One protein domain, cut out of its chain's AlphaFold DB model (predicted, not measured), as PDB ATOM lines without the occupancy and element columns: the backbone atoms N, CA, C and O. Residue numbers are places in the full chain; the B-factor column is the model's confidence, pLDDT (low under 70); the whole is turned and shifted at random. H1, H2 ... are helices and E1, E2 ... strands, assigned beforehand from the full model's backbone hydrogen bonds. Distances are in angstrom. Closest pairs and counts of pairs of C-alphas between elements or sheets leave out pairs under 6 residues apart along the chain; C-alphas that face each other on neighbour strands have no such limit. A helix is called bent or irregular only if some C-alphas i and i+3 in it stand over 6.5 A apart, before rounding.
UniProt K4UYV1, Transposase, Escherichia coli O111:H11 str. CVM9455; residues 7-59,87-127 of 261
ATOM      1  N   TYR A   7     104.858  94.971  57.764       82.62
ATOM      2  CA  TYR A   7     105.010  93.589  57.296       82.62
ATOM      3  C   TYR A   7     106.354  93.339  56.589       82.62
ATOM      4  O   TYR A   7     106.795  92.192  56.489       82.62
ATOM      5  N   ARG A   8     107.072  94.407  56.196       86.25
ATOM      6  CA  ARG A   8     108.382  94.319  55.524       86.25
ATOM      7  C   ARG A   8     109.398  93.486  56.312       86.25
ATOM      8  O   ARG A   8     110.156  92.716  55.727       86.25
ATOM      9  N   TRP A   9     109.378  93.596  57.642       85.81
ATOM     10  CA  TRP A   9     110.299  92.896  58.541       85.81
ATOM     11  C   TRP A   9     110.086  91.380  58.530       85.81
ATOM     12  O   TRP A   9     111.047  90.604  58.479       85.81
ATOM     13  N   GLN A  10     108.819  90.952  58.538       87.56
ATOM     14  CA  GLN A  10     108.465  89.539  58.469       87.56
ATOM     15  C   GLN A  10     108.824  88.964  57.098       87.56
ATOM     16  O   GLN A  10     109.547  87.971  57.047       87.56
ATOM     17  N   GLN A  11     108.427  89.628  56.006       89.00
ATOM     18  CA  GLN A  11     108.756  89.183  54.646       89.00
ATOM     19  C   GLN A  11     110.268  89.050  54.428       89.00
ATOM     20  O   GLN A  11     110.738  88.062  53.862       89.00
ATOM     21  N   ALA A  12     111.059  90.020  54.901       89.38
ATOM     22  CA  ALA A  12     112.517  89.951  54.823       89.38
ATOM     23  C   ALA A  12     113.070  88.740  55.596       89.38
ATOM     24  O   ALA A  12     113.947  88.033  55.104       89.38
ATOM     25  N   SER A  13     112.518  88.456  56.778       88.00
ATOM     26  CA  SER A  13     112.911  87.308  57.604       88.00
ATOM     27  C   SER A  13     112.485  85.950  57.041       88.00
ATOM     28  O   SER A  13     113.118  84.940  57.358       88.00
ATOM     29  N   GLU A  14     111.405  85.901  56.264       90.06
ATOM     30  CA  GLU A  14     110.957  84.709  55.537       90.06
ATOM     31  C   GLU A  14     111.902  84.423  54.373       90.06
ATOM     32  O   GLU A  14     112.538  83.372  54.362       90.06
ATOM     33  N   ARG A  15     112.128  85.416  53.504       91.69
ATOM     34  CA  ARG A  15     113.064  85.312  52.372       91.69
ATOM     35  C   ARG A  15     114.487  84.966  52.810       91.69
ATOM     36  O   ARG A  15     115.181  84.214  52.132       91.69
ATOM     37  N   MET A  16     114.945  85.516  53.936       90.50
ATOM     38  CA  MET A  16     116.261  85.187  54.488       90.50
ATOM     39  C   MET A  16     116.333  83.724  54.942       90.50
ATOM     40  O   MET A  16     117.315  83.048  54.653       90.50
ATOM     41  N   ALA A  17     115.283  83.210  55.587       88.56
ATOM     42  CA  ALA A  17     115.255  81.820  56.030       88.56
ATOM     43  C   ALA A  17     115.162  80.827  54.867       88.56
ATOM     44  O   ALA A  17     115.811  79.789  54.919       88.56
ATOM     45  N   GLU A  18     114.420  81.162  53.810       92.19
ATOM     46  CA  GLU A  18     114.379  80.366  52.575       92.19
ATOM     47  C   GLU A  18     115.766  80.243  51.932       92.19
ATOM     48  O   GLU A  18     116.142  79.169  51.473       92.19
ATOM     49  N   ARG A  19     116.551  81.328  51.936       92.94
ATOM     50  CA  ARG A  19     117.901  81.352  51.350       92.94
ATOM     51  C   ARG A  19     118.951  80.664  52.218       92.94
ATOM     52  O   ARG A  19     119.864  80.049  51.683       92.94
ATOM     53  N   LEU A  20     118.861  80.813  53.541       90.38
ATOM     54  CA  LEU A  20     119.868  80.299  54.476       90.38
ATOM     55  C   LEU A  20     119.621  78.848  54.904       90.38
ATOM     56  O   LEU A  20     120.558  78.188  55.355       90.38
ATOM     57  N   GLY A  21     118.387  78.348  54.801       91.06
ATOM     58  CA  GLY A  21     118.035  76.994  55.228       91.06
ATOM     59  C   GLY A  21     118.455  76.726  56.677       91.06
ATOM     60  O   GLY A  21     118.157  77.510  57.579       91.06
ATOM     61  N   GLU A  22     119.201  75.643  56.906       88.56
ATOM     62  CA  GLU A  22     119.660  75.242  58.245       88.56
ATOM     63  C   GLU A  22     120.630  76.239  58.897       88.56
ATOM     64  O   GLU A  22     120.651  76.364  60.125       88.56
ATOM     65  N   ILE A  23     121.376  77.015  58.098       90.00
ATOM     66  CA  ILE A  23     122.315  78.034  58.600       90.00
ATOM     67  C   ILE A  23     121.562  79.125  59.372       90.00
ATOM     68  O   ILE A  23     122.113  79.722  60.294       90.00
ATOM     69  N   GLN A  24     120.270  79.335  59.086       86.00
ATOM     70  CA  GLN A  24     119.425  80.319  59.766       86.00
ATOM     71  C   GLN A  24     119.426  80.174  61.298       86.00
ATOM     72  O   GLN A  24     119.233  81.171  61.994       86.00
ATOM     73  N   LYS A  25     119.648  78.963  61.832       83.75
ATOM     74  CA  LYS A  25     119.726  78.698  63.281       83.75
ATOM     75  C   LYS A  25     120.963  79.315  63.943       83.75
ATOM     76  O   LYS A  25     120.959  79.514  65.150       83.75
ATOM     77  N   GLN A  26     121.999  79.622  63.163       86.31
ATOM     78  CA  GLN A  26     123.245  80.246  63.619       86.31
ATOM     79  C   GLN A  26     123.255  81.769  63.400       86.31
ATOM     80  O   GLN A  26     124.242  82.430  63.709       86.31
ATOM     81  N   VAL A  27     122.176  82.340  62.852       87.19
ATOM     82  CA  VAL A  27     122.108  83.757  62.471       87.19
ATOM     83  C   VAL A  27     121.242  84.543  63.445       87.19
ATOM     84  O   VAL A  27     120.042  84.290  63.567       87.19
ATOM     85  N   ILE A  28     121.838  85.562  64.067       86.75
ATOM     86  CA  ILE A  28     121.143  86.539  64.909       86.75
ATOM     87  C   ILE A  28     120.680  87.705  64.035       86.75
ATOM     88  O   ILE A  28     121.480  88.377  63.389       86.75
ATOM     89  N   THR A  29     119.370  87.958  64.012       87.69
ATOM     90  CA  THR A  29     118.821  89.142  63.332       87.69
ATOM     91  C   THR A  29     118.918  90.357  64.250       87.69
ATOM     92  O   THR A  29     118.307  90.341  65.316       87.69
ATOM     93  N   VAL A  30     119.622  91.409  63.830       87.69
ATOM     94  CA  VAL A  30     119.715  92.675  64.576       87.69
ATOM     95  C   VAL A  30     118.837  93.738  63.915       87.69
ATOM     96  O   VAL A  30     118.952  93.966  62.710       87.69
ATOM     97  N   CYS A  31     117.950  94.381  64.675       85.50
ATOM     98  CA  CYS A  31     117.049  95.422  64.162       85.50
ATOM     99  C   CYS A  31     117.015  96.662  65.066       85.50
ATOM    100  O   CYS A  31     117.306  96.596  66.259       85.50
ATOM    101  N   ASP A  32     116.682  97.820  64.496       84.44
ATOM    102  CA  ASP A  32     116.453  99.029  65.284       84.44
ATOM    103  C   ASP A  32     115.064  99.019  65.947       84.44
ATOM    104  O   ASP A  32     114.302  98.057  65.859       84.44
ATOM    105  N   ARG A  33     114.731 100.125  66.612       79.12
ATOM    106  CA  ARG A  33     113.451 100.313  67.301       79.12
ATOM    107  C   ARG A  33     112.221 100.256  66.381       79.12
ATOM    108  O   ARG A  33     111.109 100.106  66.875       79.12
ATOM    109  N   GLU A  34     112.370 100.418  65.063       82.38
ATOM    110  CA  GLU A  34     111.234 100.357  64.131       82.38
ATOM    111  C   GLU A  34     110.719  98.927  63.933       82.38
ATOM    112  O   GLU A  34     109.599  98.730  63.453       82.38
ATOM    113  N   ALA A  35     111.519  97.928  64.310       80.56
ATOM    114  CA  ALA A  35     111.117  96.531  64.303       80.56
ATOM    115  C   ALA A  35     110.315  96.117  65.554       80.56
ATOM    116  O   ALA A  35     109.755  95.017  65.540       80.56
ATOM    117  N   ASP A  36     110.137  97.017  66.544       77.88
ATOM    118  CA  ASP A  36     109.384  96.803  67.799       77.88
ATOM    119  C   ASP A  36     107.870  96.708  67.579       77.88
ATOM    120  O   ASP A  36     107.029  97.516  68.002       77.88
ATOM    121  N   ILE A  37     107.511  95.639  66.881       78.12
ATOM    122  CA  ILE A  37     106.189  95.306  66.395       78.12
ATOM    123  C   ILE A  37     105.854  93.936  66.962       78.12
ATOM    124  O   ILE A  37     106.511  92.934  66.691       78.12
ATOM    125  N   TRP A  38     104.785  93.879  67.756       74.00
ATOM    126  CA  TRP A  38     104.385  92.652  68.446       74.00
ATOM    127  C   TRP A  38     104.235  91.447  67.506       74.00
ATOM    128  O   TRP A  38     104.725  90.370  67.826       74.00
ATOM    129  N   HIS A  39     103.635  91.644  66.327       77.81
ATOM    130  CA  HIS A  39     103.465  90.587  65.325       77.81
ATOM    131  C   HIS A  39     104.804  90.008  64.845       77.81
ATOM    132  O   HIS A  39     104.929  88.795  64.698       77.81
ATOM    133  N   TYR A  40     105.814  90.859  64.652       80.31
ATOM    134  CA  TYR A  40     107.135  90.437  64.198       80.31
ATOM    135  C   TYR A  40     107.895  89.664  65.284       80.31
ATOM    136  O   TYR A  40     108.420  88.581  65.018       80.31
ATOM    137  N   LEU A  41     107.864  90.152  66.528       77.62
ATOM    138  CA  LEU A  41     108.454  89.452  67.674       77.62
ATOM    139  C   LEU A  41     107.782  88.093  67.909       77.62
ATOM    140  O   LEU A  41     108.463  87.081  68.063       77.62
ATOM    141  N   HIS A  42     106.448  88.043  67.866       77.50
ATOM    142  CA  HIS A  42     105.701  86.792  67.988       77.50
ATOM    143  C   HIS A  42     106.086  85.797  66.883       77.50
ATOM    144  O   HIS A  42     106.354  84.631  67.169       77.50
ATOM    145  N   TYR A  43     106.190  86.256  65.631       82.44
ATOM    146  CA  TYR A  43     106.671  85.440  64.517       82.44
ATOM    147  C   TYR A  43     108.070  84.861  64.796       82.44
ATOM    148  O   TYR A  43     108.268  83.651  64.669       82.44
ATOM    149  N   LYS A  44     109.032  85.685  65.235       80.06
ATOM    150  CA  LYS A  44     110.407  85.242  65.526       80.06
ATOM    151  C   LYS A  44     110.448  84.193  66.634       80.06
ATOM    152  O   LYS A  44     111.068  83.147  66.443       80.06
ATOM    153  N   VAL A  45     109.736  84.436  67.737       79.06
ATOM    154  CA  VAL A  45     109.636  83.503  68.870       79.06
ATOM    155  C   VAL A  45     108.968  82.194  68.443       79.06
ATOM    156  O   VAL A  45     109.507  81.125  68.707       79.06
ATOM    157  N   SER A  46     107.857  82.254  67.697       77.50
ATOM    158  CA  SER A  46     107.147  81.054  67.220       77.50
ATOM    159  C   SER A  46     107.975  80.180  66.273       77.50
ATOM    160  O   SER A  46     107.742  78.980  66.168       77.50
ATOM    161  N   ARG A  47     108.950  80.775  65.575       77.31
ATOM    162  CA  ARG A  47     109.842  80.088  64.632       77.31
ATOM    163  C   ARG A  47     111.197  79.740  65.251       77.31
ATOM    164  O   ARG A  47     112.048  79.219  64.537       77.31
ATOM    165  N   GLY A  48     111.416  80.052  66.533       71.38
ATOM    166  CA  GLY A  48     112.693  79.838  67.215       71.38
ATOM    167  C   GLY A  48     113.868  80.567  66.555       71.38
ATOM    168  O   GLY A  48     114.979  80.047  66.549       71.38
ATOM    169  N   LYS A  49     113.625  81.732  65.936       74.12
ATOM    170  CA  LYS A  49     114.653  82.485  65.202       74.12
ATOM    171  C   LYS A  49     115.435  83.408  66.153       74.12
ATOM    172  O   LYS A  49     114.799  84.277  66.763       74.12
ATOM    173  N   PRO A  50     116.778  83.291  66.225       75.69
ATOM    174  CA  PRO A  50     117.603  84.184  67.035       75.69
ATOM    175  C   PRO A  50     117.466  85.657  66.611       75.69
ATOM    176  O   PRO A  50     117.521  85.982  65.419       75.69
ATOM    177  N   HIS A  51     117.265  86.563  67.569       69.75
ATOM    178  CA  HIS A  51     117.102  87.997  67.301       69.75
ATOM    179  C   HIS A  51     117.550  88.889  68.464       69.75
ATOM    180  O   HIS A  51     117.496  88.475  69.620       69.75
ATOM    181  N   ALA A  52     117.947  90.124  68.134       68.44
ATOM    182  CA  ALA A  52     118.241  91.213  69.060       68.44
ATOM    183  C   ALA A  52     117.720  92.559  68.504       68.44
ATOM    184  O   ALA A  52     118.017  92.931  67.370       68.44
ATOM    185  N   GLU A  53     116.946  93.307  69.284       70.12
ATOM    186  CA  GLU A  53     116.254  94.526  68.830       70.12
ATOM    187  C   GLU A  53     116.064  95.513  69.983       70.12
ATOM    188  O   GLU A  53     115.841  95.073  71.096       70.12
ATOM    189  N   CYS A  54     116.098  96.832  69.774       61.28
ATOM    190  CA  CYS A  54     115.778  97.762  70.866       61.28
ATOM    191  C   CYS A  54     114.270  97.923  71.108       61.28
ATOM    192  O   CYS A  54     113.530  98.243  70.182       61.28
ATOM    193  N   ASP A  55     113.849  97.828  72.375       62.12
ATOM    194  CA  ASP A  55     112.492  98.166  72.823       62.12
ATOM    195  C   ASP A  55     112.216  99.663  72.610       62.12
ATOM    196  O   ASP A  55     112.872 100.528  73.200       62.12
ATOM    197  N   ALA A  56     111.228  99.973  71.771       55.53
ATOM    198  CA  ALA A  56     110.799 101.331  71.473       55.53
ATOM    199  C   ALA A  56     109.746 101.842  72.466       55.53
ATOM    200  O   ALA A  56     109.558 103.053  72.602       55.53
ATOM    201  N   LYS A  57     109.015 100.934  73.125       55.09
ATOM    202  CA  LYS A  57     107.758 101.241  73.823       55.09
ATOM    203  C   LYS A  57     107.806 101.049  75.334       55.09
ATOM    204  O   LYS A  57     106.792 101.331  75.967       55.09
ATOM    205  N   ARG A  58     108.930 100.599  75.912       55.38
ATOM    206  CA  ARG A  58     109.050 100.220  77.339       55.38
ATOM    207  C   ARG A  58     107.826  99.410  77.759       55.38
ATOM    208  O   ARG A  58     106.973  99.870  78.522       55.38
ATOM    209  N   ARG A  59     107.677  98.228  77.164       52.16
ATOM    210  CA  ARG A  59     106.453  97.427  77.301       52.16
ATOM    211  C   ARG A  59     106.186  97.100  78.782       52.16
ATOM    212  O   ARG A  59     107.101  96.791  79.542       52.16
ATOM    213  N   LEU A  87     110.731  84.975  77.109       48.09
ATOM    214  CA  LEU A  87     112.127  85.290  76.741       48.09
ATOM    215  C   LEU A  87     112.285  86.413  75.704       48.09
ATOM    216  O   LEU A  87     112.669  86.190  74.564       48.09
ATOM    217  N   ALA A  88     112.061  87.644  76.165       51.19
ATOM    218  CA  ALA A  88     112.869  88.775  75.729       51.19
ATOM    219  C   ALA A  88     113.650  89.255  76.959       51.19
ATOM    220  O   ALA A  88     113.059  89.785  77.902       51.19
ATOM    221  N   HIS A  89     114.953  88.987  77.011       54.19
ATOM    222  CA  HIS A  89     115.800  89.561  78.056       54.19
ATOM    223  C   HIS A  89     116.061  91.028  77.719       54.19
ATOM    224  O   HIS A  89     116.459  91.322  76.598       54.19
ATOM    225  N   VAL A  90     115.828  91.924  78.680       53.91
ATOM    226  CA  VAL A  90     116.110  93.359  78.556       53.91
ATOM    227  C   VAL A  90     117.484  93.626  79.164       53.91
ATOM    228  O   VAL A  90     117.667  93.430  80.365       53.91
ATOM    229  N   CYS A  91     118.446  94.073  78.360       55.06
ATOM    230  CA  CYS A  91     119.704  94.621  78.877       55.06
ATOM    231  C   CYS A  91     119.596  96.148  78.956       55.06
ATOM    232  O   CYS A  91     119.192  96.772  77.986       55.06
ATOM    233  N   LEU A  92     119.948  96.755  80.093       55.28
ATOM    234  CA  LEU A  92     120.052  98.210  80.222       55.28
ATOM    235  C   LEU A  92     121.505  98.628  80.003       55.28
ATOM    236  O   LEU A  92     122.399  98.146  80.697       55.28
ATOM    237  N   LEU A  93     121.718  99.579  79.102       55.22
ATOM    238  CA  LEU A  93     122.953 100.354  79.031       55.22
ATOM    239  C   LEU A  93     122.629 101.808  79.347       55.22
ATOM    240  O   LEU A  93     121.695 102.347  78.766       55.22
ATOM    241  N   ARG A  94     123.406 102.441  80.230       54.69
ATOM    242  CA  ARG A  94     123.459 103.901  80.364       54.69
ATOM    243  C   ARG A  94     124.829 104.368  79.885       54.69
ATOM    244  O   ARG A  94     125.842 103.877  80.379       54.69
ATOM    245  N   GLY A  95     124.859 105.305  78.942       51.03
ATOM    246  CA  GLY A  95     126.063 106.078  78.650       51.03
ATOM    247  C   GLY A  95     126.521 106.860  79.886       51.03
ATOM    248  O   GLY A  95     125.714 107.169  80.761       51.03
ATOM    249  N   ALA A  96     127.813 107.167  79.976       44.16
ATOM    250  CA  ALA A  96     128.337 107.988  81.065       44.16
ATOM    251  C   ALA A  96     127.797 109.430  80.952       44.16
ATOM    252  O   ALA A  96     128.080 110.107  79.966       44.16
ATOM    253  N   GLY A  97     127.020 109.881  81.945       50.62
ATOM    254  CA  GLY A  97     126.434 111.230  82.031       50.62
ATOM    255  C   GLY A  97     124.916 111.229  82.277       50.62
ATOM    256  O   GLY A  97     124.251 110.226  82.027       50.62
ATOM    257  N   GLU A  98     124.361 112.348  82.762       53.25
ATOM    258  CA  GLU A  98     122.911 112.504  83.014       53.25
ATOM    259  C   GLU A  98     122.066 112.406  81.724       53.25
ATOM    260  O   GLU A  98     120.957 111.878  81.764       53.25
ATOM    261  N   ASP A  99     122.645 112.771  80.573       57.50
ATOM    262  CA  ASP A  99     122.058 112.637  79.225       57.50
ATOM    263  C   ASP A  99     122.607 111.428  78.436       57.50
ATOM    264  O   ASP A  99     122.575 111.383  77.203       57.50
ATOM    265  N   GLY A 100     123.169 110.438  79.135       59.41
ATOM    266  CA  GLY A 100     123.785 109.270  78.513       59.41
ATOM    267  C   GLY A 100     122.805 108.474  77.645       59.41
ATOM    268  O   GLY A 100     121.683 108.172  78.054       59.41
ATOM    269  N   ALA A 101     123.248 108.071  76.449       64.25
ATOM    270  CA  ALA A 101     122.463 107.211  75.566       64.25
ATOM    271  C   ALA A 101     122.016 105.940  76.308       64.25
ATOM    272  O   ALA A 101     122.833 105.256  76.929       64.25
ATOM    273  N   CYS A 102     120.716 105.645  76.258       67.38
ATOM    274  CA  CYS A 102     120.117 104.535  76.986       67.38
ATOM    275  C   CYS A 102     119.460 103.546  76.022       67.38
ATOM    276  O   CYS A 102     118.542 103.919  75.286       67.38
ATOM    277  N   TRP A 103     119.934 102.299  76.015       70.88
ATOM    278  CA  TRP A 103     119.426 101.239  75.138       70.88
ATOM    279  C   TRP A 103     118.814 100.102  75.951       70.88
ATOM    280  O   TRP A 103     119.338  99.730  77.002       70.88
ATOM    281  N   TYR A 104     117.733  99.533  75.411       75.25
ATOM    282  CA  TYR A 104     117.018  98.387  75.972       75.25
ATOM    283  C   TYR A 104     116.878  97.272  74.925       75.25
ATOM    284  O   TYR A 104     115.793  97.109  74.363       75.25
ATOM    285  N   PRO A 105     117.945  96.526  74.577       74.75
ATOM    286  CA  PRO A 105     117.825  95.418  73.641       74.75
ATOM    287  C   PRO A 105     116.962  94.291  74.226       74.75
ATOM    288  O   PRO A 105     117.230  93.818  75.329       74.75
ATOM    289  N   LEU A 106     115.950  93.875  73.472       78.88
ATOM    290  CA  LEU A 106     115.166  92.653  73.565       78.88
ATOM    291  C   LEU A 106     115.875  91.561  72.765       78.88
ATOM    292  O   LEU A 106     116.178  91.751  71.589       78.88
ATOM    293  N   THR A 107     116.125  90.413  73.389       79.06
ATOM    294  CA  THR A 107     116.789  89.283  72.725       79.06
ATOM    295  C   THR A 107     116.164  87.940  73.083       79.06
ATOM    296  O   THR A 107     115.721  87.745  74.219       79.06
ATOM    297  N   SER A 108     116.166  87.012  72.119       79.56
ATOM    298  CA  SER A 108     115.844  85.593  72.340       79.56
ATOM    299  C   SER A 108     116.992  84.795  72.951       79.56
ATOM    300  O   SER A 108     116.783  83.672  73.411       79.56
ATOM    301  N   GLU A 109     118.210  85.335  72.914       79.75
ATOM    302  CA  GLU A 109     119.385  84.666  73.459       79.75
ATOM    303  C   GLU A 109     119.297  84.574  74.982       79.75
ATOM    304  O   GLU A 109     118.819  85.484  75.667       79.75
ATOM    305  N   LYS A 110     119.785  83.464  75.541       80.12
ATOM    306  CA  LYS A 110     119.831  83.289  76.995       80.12
ATOM    307  C   LYS A 110     120.876  84.231  77.584       80.12
ATOM    308  O   LYS A 110     122.053  84.137  77.250       80.12
ATOM    309  N   VAL A 111     120.457  85.079  78.520       79.19
ATOM    310  CA  VAL A 111     121.359  85.981  79.248       79.19
ATOM    311  C   VAL A 111     121.432  85.529  80.702       79.19
ATOM    312  O   VAL A 111     120.538  85.813  81.499       79.19
ATOM    313  N   ALA A 112     122.481  84.775  81.043       79.81
ATOM    314  CA  ALA A 112     122.704  84.267  82.400       79.81
ATOM    315  C   ALA A 112     123.762  85.072  83.169       79.81
ATOM    316  O   ALA A 112     123.775  85.053  84.400       79.81
ATOM    317  N   SER A 113     124.637  85.783  82.454       78.75
ATOM    318  CA  SER A 113     125.776  86.500  83.020       78.75
ATOM    319  C   SER A 113     125.969  87.886  82.398       78.75
ATOM    320  O   SER A 113     125.461  88.190  81.317       78.75
ATOM    321  N   ALA A 114     126.779  88.723  83.053       78.62
ATOM    322  CA  ALA A 114     127.212  90.001  82.486       78.62
ATOM    323  C   ALA A 114     128.015  89.826  81.181       78.62
ATOM    324  O   ALA A 114     127.964  90.689  80.309       78.62
ATOM    325  N   ALA A 115     128.737  88.711  81.025       79.38
ATOM    326  CA  ALA A 115     129.453  88.401  79.789       79.38
ATOM    327  C   ALA A 115     128.485  88.127  78.628       79.38
ATOM    328  O   ALA A 115     128.714  88.601  77.517       79.38
ATOM    329  N   ASP A 116     127.373  87.435  78.894       78.62
ATOM    330  CA  ASP A 116     126.333  87.207  77.886       78.62
ATOM    331  C   ASP A 116     125.659  88.514  77.477       78.62
ATOM    332  O   ASP A 116     125.486  88.765  76.288       78.62
ATOM    333  N   ALA A 117     125.360  89.387  78.444       78.12
ATOM    334  CA  ALA A 117     124.809  90.708  78.160       78.12
ATOM    335  C   ALA A 117     125.746  91.531  77.257       78.12
ATOM    336  O   ALA A 117     125.297  92.078  76.253       78.12
ATOM    337  N   ARG A 118     127.058  91.557  77.545       80.50
ATOM    338  CA  ARG A 118     128.053  92.252  76.701       80.50
ATOM    339  C   ARG A 118     128.105  91.711  75.273       80.50
ATOM    340  O   ARG A 118     128.307  92.491  74.351       80.50
ATOM    341  N   ARG A 119     127.886  90.409  75.074       83.81
ATOM    342  CA  ARG A 119     127.831  89.796  73.737       83.81
ATOM    343  C   ARG A 119     126.625  90.281  72.929       83.81
ATOM    344  O   ARG A 119     126.747  90.591  71.754       83.81
ATOM    345  N   ILE A 120     125.458  90.395  73.563       82.94
ATOM    346  CA  ILE A 120     124.264  90.947  72.901       82.94
ATOM    347  C   ILE A 120     124.474  92.415  72.541       82.94
ATOM    348  O   ILE A 120     124.079  92.852  71.461       82.94
ATOM    349  N   VAL A 121     125.139  93.159  73.421       81.81
ATOM    350  CA  VAL A 121     125.507  94.550  73.164       81.81
ATOM    351  C   VAL A 121     126.461  94.660  71.981       81.81
ATOM    352  O   VAL A 121     126.176  95.446  71.087       81.81
ATOM    353  N   SER A 122     127.517  93.845  71.904       83.06
ATOM    354  CA  SER A 122     128.455  93.908  70.776       83.06
ATOM    355  C   SER A 122     127.786  93.574  69.437       83.06
ATOM    356  O   SER A 122     128.074  94.214  68.428       83.06
ATOM    357  N   HIS A 123     126.823  92.643  69.414       85.69
ATOM    358  CA  HIS A 123     125.987  92.415  68.228       85.69
ATOM    359  C   HIS A 123     125.151  93.648  67.864       85.69
ATOM    360  O   HIS A 123     125.023  93.988  66.688       85.69
ATOM    361  N   TYR A 124     124.588  94.337  68.859       84.62
ATOM    362  CA  TYR A 124     123.777  95.531  68.632       84.62
ATOM    363  C   TYR A 124     124.606  96.749  68.197       84.62
ATOM    364  O   TYR A 124     124.163  97.521  67.349       84.62
ATOM    365  N   GLU A 125     125.829  96.911  68.707       84.00
ATOM    366  CA  GLU A 125     126.772  97.958  68.285       84.00
ATOM    367  C   GLU A 125     127.106  97.850  66.791       84.00
ATOM    368  O   GLU A 125     127.249  98.858  66.098       84.00
ATOM    369  N   GLN A 126     127.130  96.625  66.259       85.25
ATOM    370  CA  GLN A 126     127.327  96.364  64.834       85.25
ATOM    371  C   GLN A 126     126.103  96.687  63.963       85.25
ATOM    372  O   GLN A 126     126.223  96.686  62.736       85.25
ATOM    373  N   ARG A 127     124.940  97.039  64.540       88.38
ATOM    374  CA  ARG A 127     123.745  97.462  63.780       88.38
ATOM    375  C   ARG A 127     124.071  98.592  62.802       88.38
ATOM    376  O   ARG A 127     123.530  98.616  61.701       88.38
TER     377      ARG A 127
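Overview. This is residues 7 to 59 and 87 to 127 of the 261 residues of the protein "Transposase" of Escherichia coli O111:H11 str. CVM9455 (UniProt K4UYV1). A small three-stranded sheet, E1, E2 and E3, has H3 crossing one face, while H2 grazes the sheet and the kinked H1 meets H2 with its first residues. At the other end of the long axis from H1, residues 91 to 104 make a long arm that folds back on itself. The printed part has 94 residues, with three named helices and three named strands in the order H1 E1 H2 E2 E3 H3; the sheet's order is E1, E2, E3, mixed, and the class is mostly helix. The whole is compact, with a radius of gyration of the C-alphas of 13.7 A, yet elongated in outline, spanning 45 by 27 by 22 A.

Along the chain. In the sheet, E2 is residues 51 to 54, 10.5 A long, E1 is residues 29 to 31 and E3 is residues 105 to 107. H3, residues 114 to 127, is 20.4 A long and ends at C-alpha 127 at (123.745, 97.462, 63.780). H2, residues 38 to 46, is 12.0 A long. H1, residues 7 to 26, begins at C-alpha 7 at (105.010, 93.589, 57.296) and is 23.5 A from first to last C-alpha; it is irregular, with C-alphas 19 and 22 9.4 A apart, and has a kink of 113 degrees near residue 20.

Arrangement. E1 and E2 are parallel at 12 degrees, with N 52 and O 29 within hydrogen-bond range at 2.8 A. E2 and E3 are antiparallel at 158 degrees, with N 106 and O 53 at 2.7 A. E1, H2 and E2 form a strand-helix-strand unit, two parallel neighbour strands with a helix between, and its crossover is right-handed. H3 and the sheet make two layers, a helix on one face of a sheet, at a height over the sheet of 9.7 A. H3 runs across the strands, at 70 degrees to E1 on the local plane; its closest C-alphas to E1 are those of Arg 127 and Val 30, 6.3 A apart. H2 is on the sheet but only grazes it, with residues 41 to 45. H1 touches H2 with residues 7 to 10 alone, the closest C-alphas being those of Gln 10 and Tyr 40, 5.9 A apart. H1 is not on the sheet, and H3 is apart from H1 and H2. In H2 every O i to N i+4 pair is within hydrogen-bond range, in H1 11 of 16 and in H3 9 of 10.

Size, cuts and confidence. The C-alphas farthest apart are those of Gly 21 and Glu 98, at 45.4 A. Residues 60 to 86 are not printed, and C-alphas 59 and 87 are 13.4 A apart across this cut, in the link from E2 to E3. Of the links printed whole, none is long. Residues 18 to 23 of H1 stand free. Mean pLDDT of the printed part is 75.8; residues 51 to 52, 54 to 59 and 87 to 102 are under 70.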